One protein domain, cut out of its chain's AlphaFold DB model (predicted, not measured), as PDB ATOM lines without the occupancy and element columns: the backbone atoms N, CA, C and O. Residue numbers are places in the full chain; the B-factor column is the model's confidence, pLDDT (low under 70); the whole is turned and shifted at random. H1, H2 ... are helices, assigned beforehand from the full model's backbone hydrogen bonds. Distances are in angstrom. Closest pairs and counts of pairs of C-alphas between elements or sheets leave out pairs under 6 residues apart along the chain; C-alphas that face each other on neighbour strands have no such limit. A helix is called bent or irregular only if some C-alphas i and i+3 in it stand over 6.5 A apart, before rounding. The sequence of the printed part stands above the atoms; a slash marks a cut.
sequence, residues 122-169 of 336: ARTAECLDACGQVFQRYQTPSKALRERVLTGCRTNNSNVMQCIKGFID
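What this domain is: This is residues 122 to 169 of the 336 residues of an uncharacterized protein of Anopheles melas (UniProt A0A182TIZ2). A small triangular bundle of three short helices runs up and down, with H1 and H2 packed closely side by side as a hairpin and H3 folded back over the two of them, more loosely joined. Short turns connect the helices, so the chain doubles back twice, and no part makes a long arm. The printed part has 48 residues with three named helices, in the order H1, H2, H3, and no named strand; its class is all helix. It is compact, with a radius of gyration of the C-alphas of 9.4 A, and spans 27 by 18 by 15 A.

Where its parts are: Find C-alpha 125 at (-15.098, -45.764, -31.077); there H1, the longest helix with 12 residues, begins, and it runs 16.1 A through residues 125 to 136. Go next to C-alpha 143 at (-25.954, -38.458, -46.333), where H2 begins; its residues 143 to 153 run 15.1 A. H3 holds residues 158 to 168, 14.1 A from first to last C-alpha, and ends with C-alpha 168 at (-17.940, -41.419, -49.154). H3 is irregular: C-alphas 163 and 166 are 7.1 A apart, and its line is a rough one.

How they stand to each other: Start at H1. It touches H2, and their closest C-alphas, those of Cys 127 and Gly 152, are 4.7 A apart. The two helices form a hairpin, running opposite ways at a steep tilt of 39 degrees. Look next at residues 131 to 134, the part of H1 with which alone it touches H3, and only just, with 3 pairs of C-alphas within 8 A. The closest C-alphas there are those of Cys 131 and Ile 164, 7.5 A apart, and the helices run the same way at a shallow tilt of 31 degrees. H2 and H3 also only just touch, with 3 pairs of C-alphas within 8 A; the closest are those of Arg 146 and Ile 168, at 6.0 A. They too form a hairpin, running opposite ways at a shallow tilt of 9 degrees. With two of these three pairs at a shallow tilt, the packing is only just mostly aligned. In H2 every pair of O i to N i+4 is within hydrogen-bond range; in H1 it is 6 of 8 and in H3 5 of 7.

The domain as a whole: The C-alphas of Tyr 138 and Asn 156, the two farthest apart, are 27.1 A from each other. The printed part has no cut. The link from H1 to H2 is short, with 6 residues, and that from H2 to H3 is tight, with 4. The mean pLDDT of the printed part is 80.4; look for values under 70 at residues 137 to 140 and 166 to 169.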
ATOM      1  N   ALA A 122      -8.966 -47.187 -36.824       91.69
ATOM      2  CA  ALA A 122      -9.651 -46.101 -36.137       91.69
ATOM      3  C   ALA A 122      -9.254 -46.027 -34.652       91.69
ATOM      4  O   ALA A 122      -9.221 -47.025 -33.938       91.69
ATOM      5  N   ARG A 123      -8.977 -44.811 -34.183       88.56
ATOM      6  CA  ARG A 123      -8.544 -44.471 -32.820       88.56
ATOM      7  C   ARG A 123      -9.696 -44.136 -31.878       88.56
ATOM      8  O   ARG A 123      -9.493 -44.105 -30.670       88.56
ATOM      9  N   THR A 124     -10.874 -43.843 -32.420       89.94
ATOM     10  CA  THR A 124     -12.079 -43.494 -31.659       89.94
ATOM     11  C   THR A 124     -13.185 -44.498 -31.952       89.94
ATOM     12  O   THR A 124     -13.320 -44.969 -33.086       89.94
ATOM     13  N   ALA A 125     -13.984 -44.829 -30.935       90.19
ATOM     14  CA  ALA A 125     -15.098 -45.764 -31.077       90.19
ATOM     15  C   ALA A 125     -16.159 -45.218 -32.047       90.19
ATOM     16  O   ALA A 125     -16.719 -45.968 -32.843       90.19
ATOM     17  N   GLU A 126     -16.361 -43.899 -32.045       91.31
ATOM     18  CA  GLU A 126     -17.272 -43.194 -32.944       91.31
ATOM     19  C   GLU A 126     -16.835 -43.328 -34.409       91.31
ATOM     20  O   GLU A 126     -17.666 -43.567 -35.284       91.31
ATOM     21  N   CYS A 127     -15.530 -43.212 -34.690       90.38
ATOM     22  CA  CYS A 127     -15.014 -43.398 -36.044       90.38
ATOM     23  C   CYS A 127     -15.079 -44.864 -36.476       90.38
ATOM     24  O   CYS A 127     -15.465 -45.148 -37.608       90.38
ATOM     25  N   LEU A 128     -14.729 -45.793 -35.580       91.25
ATOM     26  CA  LEU A 128     -14.789 -47.226 -35.856       91.25
ATOM     27  C   LEU A 128     -16.212 -47.655 -36.248       91.25
ATOM     28  O   LEU A 128     -16.387 -48.331 -37.262       91.25
ATOM     29  N   ASP A 129     -17.217 -47.219 -35.485       90.00
ATOM     30  CA  ASP A 129     -18.628 -47.517 -35.749       90.00
ATOM     31  C   ASP A 129     -19.123 -46.868 -37.052       90.00
ATOM     32  O   ASP A 129     -19.650 -47.555 -37.934       90.00
ATOM     33  N   ALA A 130     -18.893 -45.561 -37.229       89.44
ATOM     34  CA  ALA A 130     -19.320 -44.849 -38.434       89.44
ATOM     35  C   ALA A 130     -18.655 -45.413 -39.702       89.44
ATOM     36  O   ALA A 130     -19.322 -45.599 -40.721       89.44
ATOM     37  N   CYS A 131     -17.360 -45.731 -39.636       88.94
ATOM     38  CA  CYS A 131     -16.625 -46.362 -40.726       88.94
ATOM     39  C   CYS A 131     -17.173 -47.762 -41.021       88.94
ATOM     40  O   CYS A 131     -17.475 -48.069 -42.170       88.94
ATOM     41  N   GLY A 132     -17.378 -48.604 -40.003       87.94
ATOM     42  CA  GLY A 132     -17.912 -49.957 -40.189       87.94
ATOM     43  C   GLY A 132     -19.282 -49.967 -40.876       87.94
ATOM     44  O   GLY A 132     -19.529 -50.778 -41.772       87.94
ATOM     45  N   GLN A 133     -20.158 -49.018 -40.532       85.81
ATOM     46  CA  GLN A 133     -21.487 -48.887 -41.141       85.81
ATOM     47  C   GLN A 133     -21.451 -48.598 -42.653       85.81
ATOM     48  O   GLN A 133     -22.372 -49.008 -43.361       85.81
ATOM     49  N   VAL A 134     -20.392 -47.965 -43.177       83.19
ATOM     50  CA  VAL A 134     -20.209 -47.739 -44.630       83.19
ATOM     51  C   VAL A 134     -20.060 -49.054 -45.394       83.19
ATOM     52  O   VAL A 134     -20.496 -49.176 -46.544       83.19
ATOM     53  N   PHE A 135     -19.471 -50.061 -44.753       80.56
ATOM     54  CA  PHE A 135     -19.202 -51.354 -45.369       80.56
ATOM     55  C   PHE A 135     -20.275 -52.394 -45.053       80.56
ATOM     56  O   PHE A 135     -20.464 -53.301 -45.855       80.56
ATOM     57  N   GLN A 136     -21.036 -52.250 -43.961       72.38
ATOM     58  CA  GLN A 136     -22.084 -53.205 -43.562       72.38
ATOM     59  C   GLN A 136     -23.175 -53.437 -44.617       72.38
ATOM     60  O   GLN A 136     -23.750 -54.523 -44.668       72.38
ATOM     61  N   ARG A 137     -23.494 -52.443 -45.451       64.12
ATOM     62  CA  ARG A 137     -24.516 -52.577 -46.499       64.12
ATOM     63  C   ARG A 137     -23.867 -52.547 -47.874       64.12
ATOM     64  O   ARG A 137     -22.957 -51.768 -48.115       64.12
ATOM     65  N   TYR A 138     -24.392 -53.348 -48.805       55.88
ATOM     66  CA  TYR A 138     -24.008 -53.278 -50.223       55.88
ATOM     67  C   TYR A 138     -24.456 -51.957 -50.892       55.88
ATOM     68  O   TYR A 138     -24.048 -51.653 -52.006       55.88
ATOM     69  N   GLN A 139     -25.234 -51.143 -50.177       59.16
ATOM     70  CA  GLN A 139     -25.761 -49.855 -50.617       59.16
ATOM     71  C   GLN A 139     -24.744 -48.721 -50.452       59.16
ATOM     72  O   GLN A 139     -23.781 -48.809 -49.680       59.16
ATOM     73  N   THR A 140     -24.986 -47.643 -51.179       65.19
ATOM     74  CA  THR A 140     -24.304 -46.359 -51.068       65.19
ATOM     75  C   THR A 140     -24.563 -45.768 -49.680       65.19
ATOM     76  O   THR A 140     -25.704 -45.792 -49.205       65.19
ATOM     77  N   PRO A 141     -23.531 -45.254 -48.987       70.06
ATOM     78  CA  PRO A 141     -23.711 -44.592 -47.701       70.06
ATOM     79  C   PRO A 141     -24.672 -43.410 -47.812       70.06
ATOM     80  O   PRO A 141     -24.475 -42.539 -48.658       70.06
ATOM     81  N   SER A 142     -25.668 -43.357 -46.923       72.19
ATOM     82  CA  SER A 142     -26.594 -42.225 -46.864       72.19
ATOM     83  C   SER A 142     -25.878 -40.936 -46.457       72.19
ATOM     84  O   SER A 142     -24.890 -40.981 -45.720       72.19
ATOM     85  N   LYS A 143     -26.420 -39.771 -46.828       74.00
ATOM     86  CA  LYS A 143     -25.954 -38.458 -46.333       74.00
ATOM     87  C   LYS A 143     -25.712 -38.428 -44.819       74.00
ATOM     88  O   LYS A 143     -24.618 -38.072 -44.395       74.00
ATOM     89  N   ALA A 144     -26.672 -38.895 -44.020       82.12
ATOM     90  CA  ALA A 144     -26.533 -38.948 -42.563       82.12
ATOM     91  C   ALA A 144     -25.366 -39.845 -42.104       82.12
ATOM     92  O   ALA A 144     -24.718 -39.577 -41.095       82.12
ATOM     93  N   LEU A 145     -25.075 -40.931 -42.827       82.31
ATOM     94  CA  LEU A 145     -23.904 -41.759 -42.551       82.31
ATOM     95  C   LEU A 145     -22.604 -41.057 -42.976       82.31
ATOM     96  O   LEU A 145     -21.650 -41.064 -42.203       82.31
ATOM     97  N   ARG A 146     -22.575 -40.393 -44.139       80.06
ATOM     98  CA  ARG A 146     -21.421 -39.589 -44.587       80.06
ATOM     99  C   ARG A 146     -21.084 -38.480 -43.586       80.06
ATOM    100  O   ARG A 146     -19.926 -38.327 -43.212       80.06
ATOM    101  N   GLU A 147     -22.085 -37.756 -43.090       83.38
ATOM    102  CA  GLU A 147     -21.921 -36.706 -42.074       83.38
ATOM    103  C   GLU A 147     -21.400 -37.261 -40.743       83.38
ATOM    104  O   GLU A 147     -20.515 -36.659 -40.126       83.38
ATOM    105  N   ARG A 148     -21.878 -38.443 -40.326       88.12
ATOM    106  CA  ARG A 148     -21.352 -39.141 -39.142       88.12
ATOM    107  C   ARG A 148     -19.890 -39.542 -39.317       88.12
ATOM    108  O   ARG A 148     -19.107 -39.322 -38.399       88.12
ATOM    109  N   VAL A 149     -19.500 -40.053 -40.486       87.00
ATOM    110  CA  VAL A 149     -18.091 -40.363 -40.790       87.00
ATOM    111  C   VAL A 149     -17.239 -39.095 -40.755       87.00
ATOM    112  O   VAL A 149     -16.205 -39.075 -40.095       87.00
ATOM    113  N   LEU A 150     -17.680 -38.011 -41.397       84.06
ATOM    114  CA  LEU A 150     -16.951 -36.739 -41.394       84.06
ATOM    115  C   LEU A 150     -16.809 -36.164 -39.983       84.06
ATOM    116  O   LEU A 150     -15.752 -35.652 -39.631       84.06
ATOM    117  N   THR A 151     -17.839 -36.266 -39.152       87.88
ATOM    118  CA  THR A 151     -17.785 -35.755 -37.777       87.88
ATOM    119  C   THR A 151     -16.918 -36.641 -36.881       87.88
ATOM    120  O   THR A 151     -16.100 -36.126 -36.122       87.88
ATOM    121  N   GLY A 152     -17.051 -37.966 -36.993       85.56
ATOM    122  CA  GLY A 152     -16.382 -38.934 -36.122       85.56
ATOM    123  C   GLY A 152     -14.926 -39.237 -36.489       85.56
ATOM    124  O   GLY A 152     -14.109 -39.468 -35.600       85.56
ATOM    125  N   CYS A 153     -14.576 -39.222 -37.780       85.38
ATOM    126  CA  CYS A 153     -13.260 -39.644 -38.276       85.38
ATOM    127  C   CYS A 153     -12.341 -38.492 -38.712       85.38
ATOM    128  O   CYS A 153     -11.138 -38.696 -38.866       85.38
ATOM    129  N   ARG A 154     -12.844 -37.265 -38.909       84.56
ATOM    130  CA  ARG A 154     -12.010 -36.154 -39.414       84.56
ATOM    131  C   ARG A 154     -10.873 -35.777 -38.466       84.56
ATOM    132  O   ARG A 154      -9.787 -35.429 -38.925       84.56
ATOM    133  N   THR A 155     -11.103 -35.877 -37.162       81.69
ATOM    134  CA  THR A 155     -10.089 -35.590 -36.144       81.69
ATOM    135  C   THR A 155      -9.389 -36.892 -35.753       81.69
ATOM    136  O   THR A 155     -10.041 -37.872 -35.404       81.69
ATOM    137  N   ASN A 156      -8.056 -36.911 -35.803       79.94
ATOM    138  CA  ASN A 156      -7.197 -38.019 -35.354       79.94
ATOM    139  C   ASN A 156      -7.277 -39.355 -36.127       79.94
ATOM    140  O   ASN A 156      -6.612 -40.301 -35.713       79.94
ATOM    141  N   ASN A 157      -7.997 -39.444 -37.255       85.00
ATOM    142  CA  ASN A 157      -8.089 -40.665 -38.075       85.00
ATOM    143  C   ASN A 157      -7.820 -40.408 -39.574       85.00
ATOM    144  O   ASN A 157      -8.573 -40.854 -40.440       85.00
ATOM    145  N   SER A 158      -6.750 -39.675 -39.906       83.81
ATOM    146  CA  SER A 158      -6.427 -39.297 -41.296       83.81
ATOM    147  C   SER A 158      -6.223 -40.497 -42.231       83.81
ATOM    148  O   SER A 158      -6.638 -40.454 -43.384       83.81
ATOM    149  N   ASN A 159      -5.652 -41.586 -41.719       85.38
ATOM    150  CA  ASN A 159      -5.498 -42.877 -42.390       85.38
ATOM    151  C   ASN A 159      -6.848 -43.512 -42.765       85.38
ATOM    152  O   ASN A 159      -7.041 -43.911 -43.915       85.38
ATOM    153  N   VAL A 160      -7.797 -43.560 -41.824       86.94
ATOM    154  CA  VAL A 160      -9.153 -44.076 -42.076       86.94
ATOM    155  C   VAL A 160      -9.875 -43.165 -43.066       86.94
ATOM    156  O   VAL A 160     -10.467 -43.650 -44.025       86.94
ATOM    157  N   MET A 161      -9.758 -41.847 -42.893       82.25
ATOM    158  CA  MET A 161     -10.353 -40.859 -43.794       82.25
ATOM    159  C   MET A 161      -9.825 -40.966 -45.225       82.25
ATOM    160  O   MET A 161     -10.606 -40.879 -46.168       82.25
ATOM    161  N   GLN A 162      -8.522 -41.184 -45.410       83.06
ATOM    162  CA  GLN A 162      -7.929 -41.365 -46.735       83.06
ATOM    163  C   GLN A 162      -8.397 -42.667 -47.391       83.06
ATOM    164  O   GLN A 162      -8.689 -42.683 -48.584       83.06
ATOM    165  N   CYS A 163      -8.505 -43.736 -46.607       82.56
ATOM    166  CA  CYS A 163      -8.969 -45.029 -47.086       82.56
ATOM    167  C   CYS A 163     -10.467 -45.020 -47.446       82.56
ATOM    168  O   CYS A 163     -10.857 -45.533 -48.494       82.56
ATOM    169  N   ILE A 164     -11.310 -44.396 -46.616       79.56
ATOM    170  CA  ILE A 164     -12.762 -44.384 -46.816       79.56
ATOM    171  C   ILE A 164     -13.208 -43.350 -47.852       79.56
ATOM    172  O   ILE A 164     -14.334 -43.432 -48.335       79.56
ATOM    173  N   LYS A 165     -12.336 -42.398 -48.224       70.69
ATOM    174  CA  LYS A 165     -12.655 -41.295 -49.139       70.69
ATOM    175  C   LYS A 165     -13.360 -41.783 -50.405       70.69
ATOM    176  O   LYS A 165     -14.451 -41.319 -50.676       70.69
ATOM    177  N   GLY A 166     -12.829 -42.784 -51.106       66.88
ATOM    178  CA  GLY A 166     -13.451 -43.314 -52.334       66.88
ATOM    179  C   GLY A 166     -14.832 -43.966 -52.153       66.88
ATOM    180  O   GLY A 166     -15.498 -44.254 -53.141       66.88
ATOM    181  N   PHE A 167     -15.266 -44.203 -50.912       66.50
ATOM    182  CA  PHE A 167     -16.578 -44.759 -50.570       66.50
ATOM    183  C   PHE A 167     -17.579 -43.696 -50.092       66.50
ATOM    184  O   PHE A 167     -18.780 -43.958 -50.099       66.50
ATOM    185  N   ILE A 168     -17.101 -42.526 -49.652       67.00
ATOM    186  CA  ILE A 168     -17.940 -41.419 -49.154       67.00
ATOM    187  C   ILE A 168     -17.924 -40.188 -50.063       67.00
ATOM    188  O   ILE A 168     -18.822 -39.357 -49.953       67.00
ATOM    189  N   ASP A 169     -16.904 -40.057 -50.911       57.38
ATOM    190  CA  ASP A 169     -16.752 -38.968 -51.867       57.38
ATOM    191  C   ASP A 169     -17.729 -39.214 -53.010       57.38
ATOM    192  O   ASP A 169     -17.713 -40.264 -53.657       57.38
TER     193      ASP A 169